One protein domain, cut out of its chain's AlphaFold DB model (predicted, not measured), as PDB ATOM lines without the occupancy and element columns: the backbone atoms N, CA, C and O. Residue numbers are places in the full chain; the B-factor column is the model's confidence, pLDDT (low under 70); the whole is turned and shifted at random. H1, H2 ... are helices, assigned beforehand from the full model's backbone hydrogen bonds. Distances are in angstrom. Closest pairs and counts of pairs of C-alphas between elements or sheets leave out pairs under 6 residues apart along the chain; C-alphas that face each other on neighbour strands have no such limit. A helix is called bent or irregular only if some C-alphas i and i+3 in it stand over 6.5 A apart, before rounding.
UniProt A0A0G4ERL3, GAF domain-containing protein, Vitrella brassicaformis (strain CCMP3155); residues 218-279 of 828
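Overview. This is residues 218 to 279 of the 828 residues of the protein "GAF domain-containing protein" of Vitrella brassicaformis (strain CCMP3155) (UniProt A0A0G4ERL3). One long helix, H3, makes the length of this domain, and the stretch before it, with two short helices H1 and H2, runs back along one side of the first part of H3. H2 packs on residues 245 to 253 of H3, H1 lies farther along H3, and the far end of H3, residues 264 to 279, sticks out free. The printed part has 62 residues with three named helices, in the order H1, H2, H3, and no named strand; the class is all helix. The whole is extended, with a radius of gyration of the C-alphas of 16.5 A, and the C-alphas span 57 by 17 by 13 A.

Along the chain. The printed part begins at Val 218. H1 takes residues 219 to 226, from C-alpha 219 at (-14.004, 36.199, -3.224), and measures 11.2 A from first to last C-alpha. After a tight link of 3 residues, H2 takes residues 230 to 238 and measures 12.5 A. H2 is irregular, but only just: C-alphas 235 and 238 are 6.50 A apart, and its line is a rough one. After another tight link of 3 residues, H3 takes residues 242 to 279, from C-alpha 242 at (-13.944, 42.170, -31.331) to C-alpha 279 at (-39.515, 28.272, 15.161), 54.9 A.

Arrangement. H2 touches H3, which meets it with residues 245 to 253 alone; their closest C-alphas, those of Val 234 and Gln 245, are 6.3 A apart. H2 and H3 run opposite ways at a steep tilt of 52 degrees. H1 and H3 only just touch, with 3 pairs of C-alphas within 8 A, and H3 does so with residues 256 to 260 alone. The closest C-alphas of H1 and H3 are those of Phe 224 and Gly 256, 7.2 A apart. H1 and H3 run opposite ways at a steep tilt of 63 degrees. H1 and H2 are apart, but only just, with their closest C-alphas 8.5 A from each other. In H1 and H3 every O i to N i+4 pair is within hydrogen-bond range; in H2 it is 4 of 5.

Size, cuts and confidence. The two C-alphas farthest apart, those of Pro 241 and Met 279, are 56.8 A from each other. Without residues 264 to 279, which stand free, the body has 46 residues and spans 33 by 17 by 13 A. The printed part has no cut and no long link between its helices. The mean pLDDT of the printed part is 75.0; residues 218 to 238 are under 70, and the mean is 51 in H1, 64 in H2 and 84 in H3.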
ATOM      1  N   VAL A 218     -16.675  32.921  -2.589       47.78
ATOM      2  CA  VAL A 218     -17.023  34.187  -1.914       47.78
ATOM      3  C   VAL A 218     -16.192  35.353  -2.464       47.78
ATOM      4  O   VAL A 218     -16.744  36.417  -2.739       47.78
ATOM      5  N   ASP A 219     -14.902  35.142  -2.734       49.03
ATOM      6  CA  ASP A 219     -14.004  36.199  -3.224       49.03
ATOM      7  C   ASP A 219     -14.266  36.603  -4.676       49.03
ATOM      8  O   ASP A 219     -14.027  37.752  -5.062       49.03
ATOM      9  N   HIS A 220     -14.801  35.690  -5.489       49.94
ATOM     10  CA  HIS A 220     -15.176  36.003  -6.863       49.94
ATOM     11  C   HIS A 220     -16.425  36.886  -6.962       49.94
ATOM     12  O   HIS A 220     -16.529  37.639  -7.925       49.94
ATOM     13  N   VAL A 221     -17.335  36.869  -5.981       49.28
ATOM     14  CA  VAL A 221     -18.532  37.731  -5.991       49.28
ATOM     15  C   VAL A 221     -18.146  39.193  -5.743       49.28
ATOM     16  O   VAL A 221     -18.525  40.048  -6.538       49.28
ATOM     17  N   ASP A 222     -17.292  39.464  -4.747       50.84
ATOM     18  CA  ASP A 222     -16.775  40.816  -4.456       50.84
ATOM     19  C   ASP A 222     -15.922  41.377  -5.621       50.84
ATOM     20  O   ASP A 222     -15.913  42.584  -5.887       50.84
ATOM     21  N   LEU A 223     -15.185  40.515  -6.338       51.72
ATOM     22  CA  LEU A 223     -14.424  40.882  -7.543       51.72
ATOM     23  C   LEU A 223     -15.336  41.173  -8.744       51.72
ATOM     24  O   LEU A 223     -15.122  42.170  -9.429       51.72
ATOM     25  N   PHE A 224     -16.372  40.357  -8.967       51.19
ATOM     26  CA  PHE A 224     -17.365  40.584 -10.023       51.19
ATOM     27  C   PHE A 224     -18.238  41.820  -9.761       51.19
ATOM     28  O   PHE A 224     -18.658  42.467 -10.715       51.19
ATOM     29  N   GLU A 225     -18.503  42.177  -8.501       49.81
ATOM     30  CA  GLU A 225     -19.269  43.381  -8.149       49.81
ATOM     31  C   GLU A 225     -18.492  44.683  -8.332       49.81
ATOM     32  O   GLU A 225     -19.071  45.713  -8.688       49.81
ATOM     33  N   LYS A 226     -17.169  44.651  -8.140       57.47
ATOM     34  CA  LYS A 226     -16.308  45.792  -8.480       57.47
ATOM     35  C   LYS A 226     -16.233  46.032  -9.988       57.47
ATOM     36  O   LYS A 226     -15.911  47.142 -10.410       57.47
ATOM     37  N   TRP A 227     -16.557  45.034 -10.804       64.06
ATOM     38  CA  TRP A 227     -16.584  45.141 -12.260       64.06
ATOM     39  C   TRP A 227     -17.960  45.613 -12.726       64.06
ATOM     40  O   TRP A 227     -18.763  44.845 -13.251       64.06
ATOM     41  N   LYS A 228     -18.226  46.912 -12.538       57.16
ATOM     42  CA  LYS A 228     -19.456  47.562 -13.023       57.16
ATOM     43  C   LYS A 228     -19.679  47.386 -14.529       57.16
ATOM     44  O   LYS A 228     -20.823  47.456 -14.964       57.16
ATOM     45  N   ASP A 229     -18.617  47.144 -15.299       62.91
ATOM     46  CA  ASP A 229     -18.703  46.875 -16.728       62.91
ATOM     47  C   ASP A 229     -17.695  45.782 -17.151       62.91
ATOM     48  O   ASP A 229     -16.486  46.013 -17.135       62.91
ATOM     49  N   PRO A 230     -18.141  44.568 -17.519       62.19
ATOM     50  CA  PRO A 230     -17.248  43.514 -18.000       62.19
ATOM     51  C   PRO A 230     -16.617  43.840 -19.366       62.19
ATOM     52  O   PRO A 230     -15.648  43.186 -19.758       62.19
ATOM     53  N   THR A 231     -17.132  44.837 -20.099       62.16
ATOM     54  CA  THR A 231     -16.613  45.194 -21.429       62.16
ATOM     55  C   THR A 231     -15.287  45.952 -21.375       62.16
ATOM     56  O   THR A 231     -14.449  45.754 -22.256       62.16
ATOM     57  N   THR A 232     -15.047  46.756 -20.335       66.06
ATOM     58  CA  THR A 232     -13.765  47.454 -20.128       66.06
ATOM     59  C   THR A 232     -12.661  46.477 -19.737       66.06
ATOM     60  O   THR A 232     -11.583  46.510 -20.320       66.06
ATOM     61  N   PHE A 233     -12.961  45.510 -18.865       68.25
ATOM     62  CA  PHE A 233     -12.015  44.456 -18.487       68.25
ATOM     63  C   PHE A 233     -11.544  43.626 -19.693       68.25
ATOM     64  O   PHE A 233     -10.351  43.400 -19.865       68.25
ATOM     65  N   VAL A 234     -12.464  43.195 -20.565       67.12
ATOM     66  CA  VAL A 234     -12.105  42.376 -21.739       67.12
ATOM     67  C   VAL A 234     -11.363  43.189 -22.808       67.12
ATOM     68  O   VAL A 234     -10.492  42.634 -23.482       67.12
ATOM     69  N   LYS A 235     -11.656  44.494 -22.937       64.75
ATOM     70  CA  LYS A 235     -10.911  45.406 -23.822       64.75
ATOM     71  C   LYS A 235      -9.449  45.557 -23.407       64.75
ATOM     72  O   LYS A 235      -8.584  45.542 -24.280       64.75
ATOM     73  N   ASP A 236      -9.184  45.649 -22.107       65.19
ATOM     74  CA  ASP A 236      -7.843  45.936 -21.593       65.19
ATOM     75  C   ASP A 236      -6.958  44.684 -21.477       65.19
ATOM     76  O   ASP A 236      -5.735  44.782 -21.590       65.19
ATOM     77  N   LEU A 237      -7.541  43.495 -21.273       59.38
ATOM     78  CA  LEU A 237      -6.757  42.312 -20.895       59.38
ATOM     79  C   LEU A 237      -6.282  41.424 -22.051       59.38
ATOM     80  O   LEU A 237      -5.406  40.589 -21.830       59.38
ATOM     81  N   LEU A 238      -6.888  41.508 -23.241       65.00
ATOM     82  CA  LEU A 238      -6.808  40.376 -24.174       65.00
ATOM     83  C   LEU A 238      -6.361  40.679 -25.606       65.00
ATOM     84  O   LEU A 238      -5.948  39.743 -26.281       65.00
ATOM     85  N   GLY A 239      -6.407  41.920 -26.106       82.12
ATOM     86  CA  GLY A 239      -6.011  42.214 -27.499       82.12
ATOM     87  C   GLY A 239      -6.733  41.368 -28.570       82.12
ATOM     88  O   GLY A 239      -6.315  41.345 -29.725       82.12
ATOM     89  N   LEU A 240      -7.799  40.650 -28.192       82.50
ATOM     90  CA  LEU A 240      -8.510  39.709 -29.055       82.50
ATOM     91  C   LEU A 240      -9.353  40.467 -30.087       82.50
ATOM     92  O   LEU A 240      -9.794  41.586 -29.809       82.50
ATOM     93  N   PRO A 241      -9.658  39.860 -31.246       86.81
ATOM     94  CA  PRO A 241     -10.617  40.410 -32.198       86.81
ATOM     95  C   PRO A 241     -11.975  40.676 -31.530       86.81
ATOM     96  O   PRO A 241     -12.425  39.896 -30.688       86.81
ATOM     97  N   ALA A 242     -12.676  41.738 -31.939       82.00
ATOM     98  CA  ALA A 242     -13.944  42.170 -31.331       82.00
ATOM     99  C   ALA A 242     -15.009  41.052 -31.229       82.00
ATOM    100  O   ALA A 242     -15.786  41.013 -30.276       82.00
ATOM    101  N   ALA A 243     -15.016  40.105 -32.174       83.94
ATOM    102  CA  ALA A 243     -15.919  38.954 -32.155       83.94
ATOM    103  C   ALA A 243     -15.625  37.965 -31.007       83.94
ATOM    104  O   ALA A 243     -16.551  37.415 -30.410       83.94
ATOM    105  N   GLU A 244     -14.353  37.745 -30.669       82.69
ATOM    106  CA  GLU A 244     -13.963  36.893 -29.539       82.69
ATOM    107  C   GLU A 244     -14.157  37.614 -28.206       82.69
ATOM    108  O   GLU A 244     -14.633  36.998 -27.253       82.69
ATOM    109  N   GLN A 245     -13.913  38.930 -28.161       80.81
ATOM    110  CA  GLN A 245     -14.252  39.756 -26.999       80.81
ATOM    111  C   GLN A 245     -15.747  39.658 -26.669       80.81
ATOM    112  O   GLN A 245     -16.102  39.400 -25.521       80.81
ATOM    113  N   ALA A 246     -16.626  39.771 -27.673       82.06
ATOM    114  CA  ALA A 246     -18.067  39.625 -27.483       82.06
ATOM    115  C   ALA A 246     -18.442  38.242 -26.922       82.06
ATOM    116  O   ALA A 246     -19.189  38.161 -25.950       82.06
ATOM    117  N   ARG A 247     -17.865  37.153 -27.456       84.31
ATOM    118  CA  ARG A 247     -18.104  35.786 -26.950       84.31
ATOM    119  C   ARG A 247     -17.652  35.607 -25.499       84.31
ATOM    120  O   ARG A 247     -18.379  35.010 -24.705       84.31
ATOM    121  N   VAL A 248     -16.475  36.130 -25.147       82.19
ATOM    122  CA  VAL A 248     -15.944  36.072 -23.775       82.19
ATOM    123  C   VAL A 248     -16.819  36.890 -22.825       82.19
ATOM    124  O   VAL A 248     -17.169  36.390 -21.757       82.19
ATOM    125  N   VAL A 249     -17.250  38.091 -23.222       83.75
ATOM    126  CA  VAL A 249     -18.168  38.926 -22.430       83.75
ATOM    127  C   VAL A 249     -19.503  38.215 -22.209       83.75
ATOM    128  O   VAL A 249     -19.941  38.128 -21.065       83.75
ATOM    129  N   THR A 250     -20.122  37.636 -23.243       83.88
ATOM    130  CA  THR A 250     -21.387  36.894 -23.088       83.88
ATOM    131  C   THR A 250     -21.222  35.679 -22.170       83.88
ATOM    132  O   THR A 250     -22.068  35.434 -21.308       83.88
ATOM    133  N   SER A 251     -20.109  34.943 -22.288       83.62
ATOM    134  CA  SER A 251     -19.803  33.811 -21.401       83.62
ATOM    135  C   SER A 251     -19.600  34.251 -19.946       83.62
ATOM    136  O   SER A 251     -20.144  33.629 -19.032       83.62
ATOM    137  N   LEU A 252     -18.851  35.334 -19.709       80.75
ATOM    138  CA  LEU A 252     -18.627  35.888 -18.369       80.75
ATOM    139  C   LEU A 252     -19.908  36.476 -17.770       80.75
ATOM    140  O   LEU A 252     -20.143  36.327 -16.575       80.75
ATOM    141  N   GLN A 253     -20.769  37.091 -18.582       82.06
ATOM    142  CA  GLN A 253     -22.084  37.566 -18.151       82.06
ATOM    143  C   GLN A 253     -22.991  36.401 -17.742       82.06
ATOM    144  O   GLN A 253     -23.622  36.469 -16.685       82.06
ATOM    145  N   ALA A 254     -23.012  35.311 -18.518       81.88
ATOM    146  CA  ALA A 254     -23.766  34.104 -18.185       81.88
ATOM    147  C   ALA A 254     -23.249  33.438 -16.893       81.88
ATOM    148  O   ALA A 254     -24.040  33.078 -16.017       81.88
ATOM    149  N   GLN A 255     -21.926  33.326 -16.727       82.12
ATOM    150  CA  GLN A 255     -21.314  32.806 -15.498       82.12
ATOM    151  C   GLN A 255     -21.557  33.722 -14.294       82.12
ATOM    152  O   GLN A 255     -21.930  33.240 -13.224       82.12
ATOM    153  N   GLY A 256     -21.418  35.037 -14.473       82.62
ATOM    154  CA  GLY A 256     -21.702  36.035 -13.446       82.62
ATOM    155  C   GLY A 256     -23.162  35.989 -13.001       82.62
ATOM    156  O   GLY A 256     -23.430  36.018 -11.805       82.62
ATOM    157  N   ALA A 257     -24.109  35.829 -13.933       79.56
ATOM    158  CA  ALA A 257     -25.525  35.636 -13.619       79.56
ATOM    159  C   ALA A 257     -25.773  34.339 -12.828       79.56
ATOM    160  O   ALA A 257     -26.552  34.346 -11.875       79.56
ATOM    161  N   ARG A 258     -25.081  33.244 -13.170       78.25
ATOM    162  CA  ARG A 258     -25.164  31.974 -12.433       78.25
ATOM    163  C   ARG A 258     -24.619  32.091 -11.008       78.25
ATOM    164  O   ARG A 258     -25.298  31.660 -10.081       78.25
ATOM    165  N   LEU A 259     -23.439  32.687 -10.824       79.06
ATOM    166  CA  LEU A 259     -22.848  32.920  -9.497       79.06
ATOM    167  C   LEU A 259     -23.762  33.791  -8.639       79.06
ATOM    168  O   LEU A 259     -24.067  33.443  -7.506       79.06
ATOM    169  N   ARG A 260     -24.284  34.869  -9.222       79.75
ATOM    170  CA  ARG A 260     -25.266  35.750  -8.595       79.75
ATOM    171  C   ARG A 260     -26.522  35.008  -8.124       79.75
ATOM    172  O   ARG A 260     -26.932  35.186  -6.977       79.75
ATOM    173  N   ARG A 261     -27.092  34.131  -8.961       79.31
ATOM    174  CA  ARG A 261     -28.210  33.252  -8.564       79.31
ATOM    175  C   ARG A 261     -27.819  32.310  -7.424       79.31
ATOM    176  O   ARG A 261     -28.564  32.195  -6.460       79.31
ATOM    177  N   MET A 262     -26.641  31.687  -7.485       78.62
ATOM    178  CA  MET A 262     -26.158  30.805  -6.415       78.62
ATOM    179  C   MET A 262     -25.978  31.543  -5.083       78.62
ATOM    180  O   MET A 262     -26.413  31.036  -4.054       78.62
ATOM    181  N   THR A 263     -25.386  32.738  -5.088       80.50
ATOM    182  CA  THR A 263     -25.215  33.558  -3.880       80.50
ATOM    183  C   THR A 263     -26.564  33.975  -3.299       80.50
ATOM    184  O   THR A 263     -26.762  33.909  -2.087       80.50
ATOM    185  N   HIS A 264     -27.519  34.344  -4.158       81.88
ATOM    186  CA  HIS A 264     -28.882  34.658  -3.740       81.88
ATOM    187  C   HIS A 264     -29.571  33.448  -3.089       81.88
ATOM    188  O   HIS A 264     -30.096  33.569  -1.982       81.88
ATOM    189  N   LEU A 265     -29.500  32.268  -3.716       80.62
ATOM    190  CA  LEU A 265     -30.041  31.023  -3.162       80.62
ATOM    191  C   LEU A 265     -29.375  30.644  -1.836       80.62
ATOM    192  O   LEU A 265     -30.070  30.327  -0.875       80.62
ATOM    193  N   ALA A 266     -28.047  30.738  -1.742       82.44
ATOM    194  CA  ALA A 266     -27.312  30.462  -0.509       82.44
ATOM    195  C   ALA A 266     -27.730  31.404   0.631       82.44
ATOM    196  O   ALA A 266     -27.901  30.975   1.772       82.44
ATOM    197  N   HIS A 267     -27.947  32.685   0.322       84.19
ATOM    198  CA  HIS A 267     -28.445  33.651   1.293       84.19
ATOM    199  C   HIS A 267     -29.876  33.320   1.747       84.19
ATOM    200  O   HIS A 267     -30.160  33.374   2.943       84.19
ATOM    201  N   ARG A 268     -30.769  32.921   0.833       85.69
ATOM    202  CA  ARG A 268     -32.144  32.512   1.176       85.69
ATOM    203  C   ARG A 268     -32.184  31.235   2.011       85.69
ATOM    204  O   ARG A 268     -32.861  31.223   3.031       85.69
ATOM    205  N   LEU A 269     -31.388  30.230   1.651       84.06
ATOM    206  CA  LEU A 269     -31.206  29.005   2.436       84.06
ATOM    207  C   LEU A 269     -30.686  29.307   3.846       84.06
ATOM    208  O   LEU A 269     -31.139  28.717   4.820       84.06
ATOM    209  N   LYS A 270     -29.761  30.266   3.987       87.50
ATOM    210  CA  LYS A 270     -29.306  30.718   5.308       87.50
ATOM    211  C   LYS A 270     -30.460  31.295   6.134       87.50
ATOM    212  O   LYS A 270     -30.574  30.950   7.307       87.50
ATOM    213  N   HIS A 271     -31.301  32.148   5.546       86.44
ATOM    214  CA  HIS A 271     -32.484  32.691   6.233       86.44
ATOM    215  C   HIS A 271     -33.501  31.607   6.573       86.44
ATOM    216  O   HIS A 271     -34.053  31.628   7.665       86.44
ATOM    217  N   GLU A 272     -33.696  30.627   5.695       87.38
ATOM    218  CA  GLU A 272     -34.557  29.474   5.959       87.38
ATOM    219  C   GLU A 272     -34.050  28.650   7.153       87.38
ATOM    220  O   GLU A 272     -34.818  28.305   8.046       87.38
ATOM    221  N   LEU A 273     -32.740  28.400   7.243       87.12
ATOM    222  CA  LEU A 273     -32.155  27.694   8.385       87.12
ATOM    223  C   LEU A 273     -32.302  28.473   9.698       87.12
ATOM    224  O   LEU A 273     -32.577  27.873  10.738       87.12
ATOM    225  N   VAL A 274     -32.125  29.798   9.662       89.44
ATOM    226  CA  VAL A 274     -32.352  30.665  10.831       89.44
ATOM    227  C   VAL A 274     -33.822  30.627  11.238       89.44
ATOM    228  O   VAL A 274     -34.121  30.431  12.410       89.44
ATOM    229  N   ALA A 275     -34.730  30.708  10.273       87.81
ATOM    230  CA  ALA A 275     -36.162  30.637  10.495       87.81
ATOM    231  C   ALA A 275     -36.618  29.323  11.142       87.81
ATOM    232  O   ALA A 275     -37.324  29.326  12.151       87.81
ATOM    233  N   VAL A 276     -36.170  28.188  10.600       89.38
ATOM    234  CA  VAL A 276     -36.452  26.866  11.175       89.38
ATOM    235  C   VAL A 276     -35.894  26.777  12.595       89.38
ATOM    236  O   VAL A 276     -36.547  26.231  13.486       89.38
ATOM    237  N   HIS A 277     -34.714  27.353  12.840       91.06
ATOM    238  CA  HIS A 277     -34.151  27.416  14.181       91.06
ATOM    239  C   HIS A 277     -35.007  28.265  15.135       91.06
ATOM    240  O   HIS A 277     -35.315  27.797  16.230       91.06
ATOM    241  N   GLU A 278     -35.445  29.456  14.728       88.38
ATOM    242  CA  GLU A 278     -36.300  30.336  15.536       88.38
ATOM    243  C   GLU A 278     -37.647  29.693  15.875       88.38
ATOM    244  O   GLU A 278     -38.074  29.737  17.030       88.38
ATOM    245  N   MET A 279     -38.293  29.038  14.906       89.19
ATOM    246  CA  MET A 279     -39.515  28.272  15.161       89.19
ATOM    247  C   MET A 279     -39.263  27.098  16.115       89.19
ATOM    248  O   MET A 279     -40.102  26.791  16.955       89.19
TER     249      MET A 279